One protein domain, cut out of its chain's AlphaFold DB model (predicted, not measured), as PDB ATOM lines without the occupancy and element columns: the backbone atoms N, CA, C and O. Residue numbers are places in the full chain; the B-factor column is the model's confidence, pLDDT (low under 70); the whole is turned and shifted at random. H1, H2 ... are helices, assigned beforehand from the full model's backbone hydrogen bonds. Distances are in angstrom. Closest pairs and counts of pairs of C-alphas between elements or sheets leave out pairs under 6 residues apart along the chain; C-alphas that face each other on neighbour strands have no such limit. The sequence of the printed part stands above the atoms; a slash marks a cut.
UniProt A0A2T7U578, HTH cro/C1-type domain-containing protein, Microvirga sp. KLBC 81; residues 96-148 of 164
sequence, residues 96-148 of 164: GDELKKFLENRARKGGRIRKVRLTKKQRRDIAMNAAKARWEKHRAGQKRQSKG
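Overview. This is residues 96 to 148 of the 164 residues of the protein "HTH cro/C1-type domain-containing protein" of Microvirga sp. KLBC 81 (UniProt A0A2T7U578). Two long helices, H1 and then the longer H2, meet near their ends in an open V, with the tight link at the corner and two free arms. The V lies nearly in one plane: the C-alphas span 44 by 36 by 5 A. The printed part has 53 residues with two named helices and no named strand, all helix by class. It is extended, with a radius of gyration of the C-alphas of 15.9 A.

Arrangement. Begin with H1, residues 96 to 117, and pass the tight link of two residues to H2, residues 120 to 146. The helices are close but not clearly touching; look at their closest C-alphas, those of Lys 115 and Arg 123, 7.5 A apart. They run opposite ways at a steep tilt of 39 degrees. In H1 and H2 every O i to N i+4 pair is within hydrogen-bond range.

Along the chain. Find C-alpha 96 at (-33.415, 18.019, 1.713); from there H1 runs 31.8 A to C-alpha 117. Find C-alpha 120 at (-22.811, 36.514, 31.226); H2 runs 39.2 A to C-alpha 146 at (-28.829, -2.097, 27.983).

Size, cuts and confidence. The two C-alphas farthest apart, those of Arg 117 and Gly 148, are 45.2 A apart. Residues 96 to 113 and 127 to 148 stand free. The printed part has no cut, and pLDDT is under 70 at residues 146 to 148.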
ATOM      1  N   GLY A  96     -33.496  18.217   0.257       77.31
ATOM      2  CA  GLY A  96     -33.415  18.019   1.713       77.31
ATOM      3  C   GLY A  96     -32.098  18.516   2.331       77.31
ATOM      4  O   GLY A  96     -32.099  19.133   3.401       77.31
ATOM      5  N   ASP A  97     -30.991  18.354   1.606       81.94
ATOM      6  CA  ASP A  97     -29.661  18.802   2.024       81.94
ATOM      7  C   ASP A  97     -29.466  20.318   1.945       81.94
ATOM      8  O   ASP A  97     -28.878  20.926   2.847       81.94
ATOM      9  N   GLU A  98     -29.977  20.961   0.899       77.62
ATOM     10  CA  GLU A  98     -29.923  22.414   0.758       77.62
ATOM     11  C   GLU A  98     -30.791  23.098   1.821       77.62
ATOM     12  O   GLU A  98     -30.374  24.092   2.424       77.62
ATOM     13  N   LEU A  99     -31.960  22.524   2.125       77.69
ATOM     14  CA  LEU A  99     -32.835  23.006   3.189       77.69
ATOM     15  C   LEU A  99     -32.151  22.884   4.554       77.69
ATOM     16  O   LEU A  99     -32.170  23.832   5.343       77.69
ATOM     17  N   LYS A 100     -31.491  21.752   4.822       81.81
ATOM     18  CA  LYS A 100     -30.727  21.533   6.055       81.81
ATOM     19  C   LYS A 100     -29.611  22.568   6.212       81.81
ATOM     20  O   LYS A 100     -29.528  23.208   7.262       81.81
ATOM     21  N   LYS A 101     -28.811  22.805   5.164       81.81
ATOM     22  CA  LYS A 101     -27.750  23.831   5.159       81.81
ATOM     23  C   LYS A 101     -28.314  25.236   5.374       81.81
ATOM     24  O   LYS A 101     -27.761  26.023   6.146       81.81
ATOM     25  N   PHE A 102     -29.432  25.561   4.728       79.19
ATOM     26  CA  PHE A 102     -30.095  26.854   4.886       79.19
ATOM     27  C   PHE A 102     -30.590  27.082   6.322       79.19
ATOM     28  O   PHE A 102     -30.310  28.126   6.924       79.19
ATOM     29  N   LEU A 103     -31.288  26.098   6.895       82.56
ATOM     30  CA  LEU A 103     -31.781  26.150   8.272       82.56
ATOM     31  C   LEU A 103     -30.632  26.235   9.278       82.56
ATOM     32  O   LEU A 103     -30.708  27.023  10.222       82.56
ATOM     33  N   GLU A 104     -29.542  25.503   9.052       86.31
ATOM     34  CA  GLU A 104     -28.353  25.562   9.897       86.31
ATOM     35  C   GLU A 104     -27.708  26.954   9.878       86.31
ATOM     36  O   GLU A 104     -27.438  27.537  10.932       86.31
ATOM     37  N   ASN A 105     -27.532  27.545   8.696       85.94
ATOM     38  CA  ASN A 105     -26.997  28.899   8.557       85.94
ATOM     39  C   ASN A 105     -27.885  29.938   9.255       85.94
ATOM     40  O   ASN A 105     -27.386  30.838   9.944       85.94
ATOM     41  N   ARG A 106     -29.210  29.789   9.146       83.38
ATOM     42  CA  ARG A 106     -30.178  30.655   9.828       83.38
ATOM     43  C   ARG A 106     -30.109  30.496  11.347       83.38
ATOM     44  O   ARG A 106     -30.081  31.503  12.057       83.38
ATOM     45  N   ALA A 107     -30.018  29.263  11.843       85.12
ATOM     46  CA  ALA A 107     -29.865  28.967  13.263       85.12
ATOM     47  C   ALA A 107     -28.559  29.552  13.825       85.12
ATOM     48  O   ALA A 107     -28.577  30.208  14.869       85.12
ATOM     49  N   ARG A 108     -27.439  29.419  13.099       89.06
ATOM     50  CA  ARG A 108     -26.141  30.018  13.465       89.06
ATOM     51  C   ARG A 108     -26.231  31.542  13.555       89.06
ATOM     52  O   ARG A 108     -25.775  32.126  14.540       89.06
ATOM     53  N   LYS A 109     -26.853  32.196  12.567       90.31
ATOM     54  CA  LYS A 109     -27.048  33.656  12.563       90.31
ATOM     55  C   LYS A 109     -27.910  34.114  13.743       90.31
ATOM     56  O   LYS A 109     -27.516  35.031  14.463       90.31
ATOM     57  N   GLY A 110     -29.038  33.443  13.986       88.69
ATOM     58  CA  GLY A 110     -29.907  33.719  15.134       88.69
ATOM     59  C   GLY A 110     -29.186  33.537  16.473       88.69
ATOM     60  O   GLY A 110     -29.288  34.389  17.354       88.69
ATOM     61  N   GLY A 111     -28.378  32.481  16.597       89.00
ATOM     62  CA  GLY A 111     -27.548  32.223  17.774       89.00
ATOM     63  C   GLY A 111     -26.524  33.328  18.044       89.00
ATOM     64  O   GLY A 111     -26.394  33.769  19.186       89.00
ATOM     65  N   ARG A 112     -25.843  33.837  17.005       90.31
ATOM     66  CA  ARG A 112     -24.894  34.960  17.129       90.31
ATOM     67  C   ARG A 112     -25.578  36.230  17.635       90.31
ATOM     68  O   ARG A 112     -25.100  36.830  18.593       90.31
ATOM     69  N   ILE A 113     -26.723  36.589  17.053       88.62
ATOM     70  CA  ILE A 113     -27.506  37.765  17.469       88.62
ATOM     71  C   ILE A 113     -27.974  37.615  18.920       88.62
ATOM     72  O   ILE A 113     -27.827  38.531  19.729       88.62
ATOM     73  N   ARG A 114     -28.492  36.434  19.279       89.00
ATOM     74  CA  ARG A 114     -28.940  36.144  20.644       89.00
ATOM     75  C   ARG A 114     -27.790  36.233  21.647       89.00
ATOM     76  O   ARG A 114     -27.983  36.777  22.727       89.00
ATOM     77  N   LYS A 115     -26.590  35.756  21.292       87.12
ATOM     78  CA  LYS A 115     -25.401  35.833  22.154       87.12
ATOM     79  C   LYS A 115     -25.088  37.278  22.537       87.12
ATOM     80  O   LYS A 115     -24.870  37.527  23.717       87.12
ATOM     81  N   VAL A 116     -25.123  38.215  21.586       90.50
ATOM     82  CA  VAL A 116     -24.848  39.643  21.846       90.50
ATOM     83  C   VAL A 116     -25.831  40.234  22.863       90.50
ATOM     84  O   VAL A 116     -25.412  40.988  23.731       90.50
ATOM     85  N   ARG A 117     -27.107  39.827  22.823       89.81
ATOM     86  CA  ARG A 117     -28.166  40.337  23.717       89.81
ATOM     87  C   ARG A 117     -28.179  39.729  25.125       89.81
ATOM     88  O   ARG A 117     -28.869  40.247  25.992       89.81
ATOM     89  N   LEU A 118     -27.477  38.618  25.352       92.38
ATOM     90  CA  LEU A 118     -27.503  37.896  26.628       92.38
ATOM     91  C   LEU A 118     -26.365  38.325  27.554       92.38
ATOM     92  O   LEU A 118     -25.205  38.390  27.128       92.38
ATOM     93  N   THR A 119     -26.678  38.486  28.841       93.06
ATOM     94  CA  THR A 119     -25.688  38.736  29.899       93.06
ATOM     95  C   THR A 119     -24.847  37.486  30.195       93.06
ATOM     96  O   THR A 119     -25.222  36.362  29.847       93.06
ATOM     97  N   LYS A 120     -23.691  37.646  30.865       91.38
ATOM     98  CA  LYS A 120     -22.811  36.514  31.226       91.38
ATOM     99  C   LYS A 120     -23.543  35.443  32.053       91.38
ATOM    100  O   LYS A 120     -23.379  34.259  31.768       91.38
ATOM    101  N   LYS A 121     -24.386  35.854  33.010       92.50
ATOM    102  CA  LYS A 121     -25.189  34.948  33.851       92.50
ATOM    103  C   LYS A 121     -26.177  34.135  33.009       92.50
ATOM    104  O   LYS A 121     -26.125  32.912  33.016       92.50
ATOM    105  N   GLN A 122     -26.958  34.802  32.159       91.44
ATOM    106  CA  GLN A 122     -27.925  34.131  31.283       91.44
ATOM    107  C   GLN A 122     -27.259  33.165  30.289       91.44
ATOM    108  O   GLN A 122     -27.809  32.108  29.981       91.44
ATOM    109  N   ARG A 123     -26.060  33.491  29.784       90.75
ATOM    110  CA  ARG A 123     -25.289  32.569  28.930       90.75
ATOM    111  C   ARG A 123     -24.874  31.306  29.689       90.75
ATOM    112  O   ARG A 123     -24.951  30.223  29.111       90.75
ATOM    113  N   ARG A 124     -24.453  31.438  30.953       91.31
ATOM    114  CA  ARG A 124     -24.079  30.309  31.819       91.31
ATOM    115  C   ARG A 124     -25.274  29.393  32.077       91.31
ATOM    116  O   ARG A 124     -25.146  28.188  31.883       91.31
ATOM    117  N   ASP A 125     -26.429  29.962  32.404       93.75
ATOM    118  CA  ASP A 125     -27.647  29.191  32.683       93.75
ATOM    119  C   ASP A 125     -28.109  28.403  31.448       93.75
ATOM    120  O   ASP A 125     -28.408  27.212  31.525       93.75
ATOM    121  N   ILE A 126     -28.074  29.034  30.268       91.06
ATOM    122  CA  ILE A 126     -28.382  28.361  28.998       91.06
ATOM    123  C   ILE A 126     -27.392  27.220  28.724       91.06
ATOM    124  O   ILE A 126     -27.810  26.145  28.292       91.06
ATOM    125  N   ALA A 127     -26.096  27.428  28.972       91.19
ATOM    126  CA  ALA A 127     -25.080  26.397  28.774       91.19
ATOM    127  C   ALA A 127     -25.275  25.208  29.728       91.19
ATOM    128  O   ALA A 127     -25.197  24.060  29.293       91.19
ATOM    129  N   MET A 128     -25.595  25.472  30.998       94.31
ATOM    130  CA  MET A 128     -25.896  24.434  31.987       94.31
ATOM    131  C   MET A 128     -27.142  23.630  31.611       94.31
ATOM    132  O   MET A 128     -27.100  22.400  31.610       94.31
ATOM    133  N   ASN A 129     -28.221  24.304  31.213       93.56
ATOM    134  CA  ASN A 129     -29.449  23.639  30.777       93.56
ATOM    135  C   ASN A 129     -29.217  22.789  29.519       93.56
ATOM    136  O   ASN A 129     -29.688  21.655  29.436       93.56
ATOM    137  N   ALA A 130     -28.430  23.293  28.562       91.38
ATOM    138  CA  ALA A 130     -28.052  22.532  27.375       91.38
ATOM    139  C   ALA A 130     -27.195  21.302  27.720       91.38
ATOM    140  O   ALA A 130     -27.395  20.237  27.137       91.38
ATOM    141  N   ALA A 131     -26.260  21.421  28.669       93.38
ATOM    142  CA  ALA A 131     -25.460  20.294  29.141       93.38
ATOM    143  C   ALA A 131     -26.336  19.232  29.819       93.38
ATOM    144  O   ALA A 131     -26.229  18.054  29.481       93.38
ATOM    145  N   LYS A 132     -27.254  19.640  30.703       94.88
ATOM    146  CA  LYS A 132     -28.199  18.731  31.366       94.88
ATOM    147  C   LYS A 132     -29.032  17.945  30.349       94.88
ATOM    148  O   LYS A 132     -29.050  16.718  30.404       94.88
ATOM    149  N   ALA A 133     -29.608  18.629  29.360       92.62
ATOM    150  CA  ALA A 133     -30.378  17.986  28.294       92.62
ATOM    151  C   ALA A 133     -29.537  16.991  27.465       92.62
ATOM    152  O   ALA A 133     -30.013  15.913  27.105       92.62
ATOM    153  N   ARG A 134     -28.264  17.312  27.181       90.88
ATOM    154  CA  ARG A 134     -27.339  16.381  26.504       90.88
ATOM    155  C   ARG A 134     -27.095  15.122  27.338       90.88
ATOM    156  O   ARG A 134     -27.161  14.019  26.799       90.88
ATOM    157  N   TRP A 135     -26.861  15.282  28.639       88.88
ATOM    158  CA  TRP A 135     -26.650  14.170  29.568       88.88
ATOM    159  C   TRP A 135     -27.886  13.283  29.732       88.88
ATOM    160  O   TRP A 135     -27.761  12.063  29.821       88.88
ATOM    161  N   GLU A 136     -29.079  13.871  29.757       91.31
ATOM    162  CA  GLU A 136     -30.345  13.129  29.792       91.31
ATOM    163  C   GLU A 136     -30.541  12.300  28.521       91.31
ATOM    164  O   GLU A 136     -30.828  11.104  28.605       91.31
ATOM    165  N   LYS A 137     -30.287  12.889  27.343       91.69
ATOM    166  CA  LYS A 137     -30.361  12.172  26.062       91.69
ATOM    167  C   LYS A 137     -29.367  11.010  25.993       91.69
ATOM    168  O   LYS A 137     -29.729   9.925  25.543       91.69
ATOM    169  N   HIS A 138     -28.138  11.218  26.464       90.69
ATOM    170  CA  HIS A 138     -27.121  10.168  26.519       90.69
ATOM    171  C   HIS A 138     -27.537   9.013  27.444       90.69
ATOM    172  O   HIS A 138     -27.510   7.854  27.033       90.69
ATOM    173  N   ARG A 139     -28.019   9.320  28.658       88.44
ATOM    174  CA  ARG A 139     -28.533   8.310  29.601       88.44
ATOM    175  C   ARG A 139     -29.720   7.532  29.035       88.44
ATOM    176  O   ARG A 139     -29.791   6.317  29.205       88.44
ATOM    177  N   ALA A 140     -30.637   8.204  28.342       84.19
ATOM    178  CA  ALA A 140     -31.754   7.543  27.671       84.19
ATOM    179  C   ALA A 140     -31.280   6.582  26.564       84.19
ATOM    180  O   ALA A 140     -31.833   5.491  26.421       84.19
ATOM    181  N   GLY A 141     -30.234   6.951  25.816       86.00
ATOM    182  CA  GLY A 141     -29.596   6.084  24.819       86.00
ATOM    183  C   GLY A 141     -28.947   4.841  25.433       86.00
ATOM    184  O   GLY A 141     -29.188   3.734  24.960       86.00
ATOM    185  N   GLN A 142     -28.207   5.000  26.533       83.69
ATOM    186  CA  GLN A 142     -27.593   3.872  27.244       83.69
ATOM    187  C   GLN A 142     -28.633   2.897  27.808       83.69
ATOM    188  O   GLN A 142     -28.482   1.690  27.642       83.69
ATOM    189  N   LYS A 143     -29.734   3.397  28.391       75.06
ATOM    190  CA  LYS A 143     -30.843   2.545  28.868       75.06
ATOM    191  C   LYS A 143     -31.513   1.745  27.748       75.06
ATOM    192  O   LYS A 143     -32.004   0.645  27.985       75.06
ATOM    193  N   ARG A 144     -31.568   2.294  26.529       72.94
ATOM    194  CA  ARG A 144     -32.076   1.575  25.350       72.94
ATOM    195  C   ARG A 144     -31.115   0.474  24.904       72.94
ATOM    196  O   ARG A 144     -31.571  -0.615  24.588       72.94
ATOM    197  N   GLN A 145     -29.809   0.738  24.928       72.94
ATOM    198  CA  GLN A 145     -28.791  -0.261  24.594       72.94
ATOM    199  C   GLN A 145     -28.705  -1.386  25.633       72.94
ATOM    200  O   GLN A 145     -28.540  -2.541  25.257       72.94
ATOM    201  N   SER A 146     -28.859  -1.081  26.925       67.06
ATOM    202  CA  SER A 146     -28.829  -2.097  27.983       67.06
ATOM    203  C   SER A 146     -30.049  -3.020  27.954       67.06
ATOM    204  O   SER A 146     -29.914  -4.197  28.249       67.06
ATOM    205  N   LYS A 147     -31.229  -2.515  27.562       65.69
ATOM    206  CA  LYS A 147     -32.451  -3.325  27.396       65.69
ATOM    207  C   LYS A 147     -32.456  -4.211  26.142       65.69
ATOM    208  O   LYS A 147     -33.324  -5.064  26.028       65.69
ATOM    209  N   GLY A 148     -31.541  -3.981  25.200       61.94
ATOM    210  CA  GLY A 148     -31.439  -4.736  23.947       61.94
ATOM    211  C   GLY A 148     -30.338  -5.799  23.930       61.94
ATOM    212  O   GLY A 148     -30.148  -6.427  22.893       61.94
TER     213      GLY A 148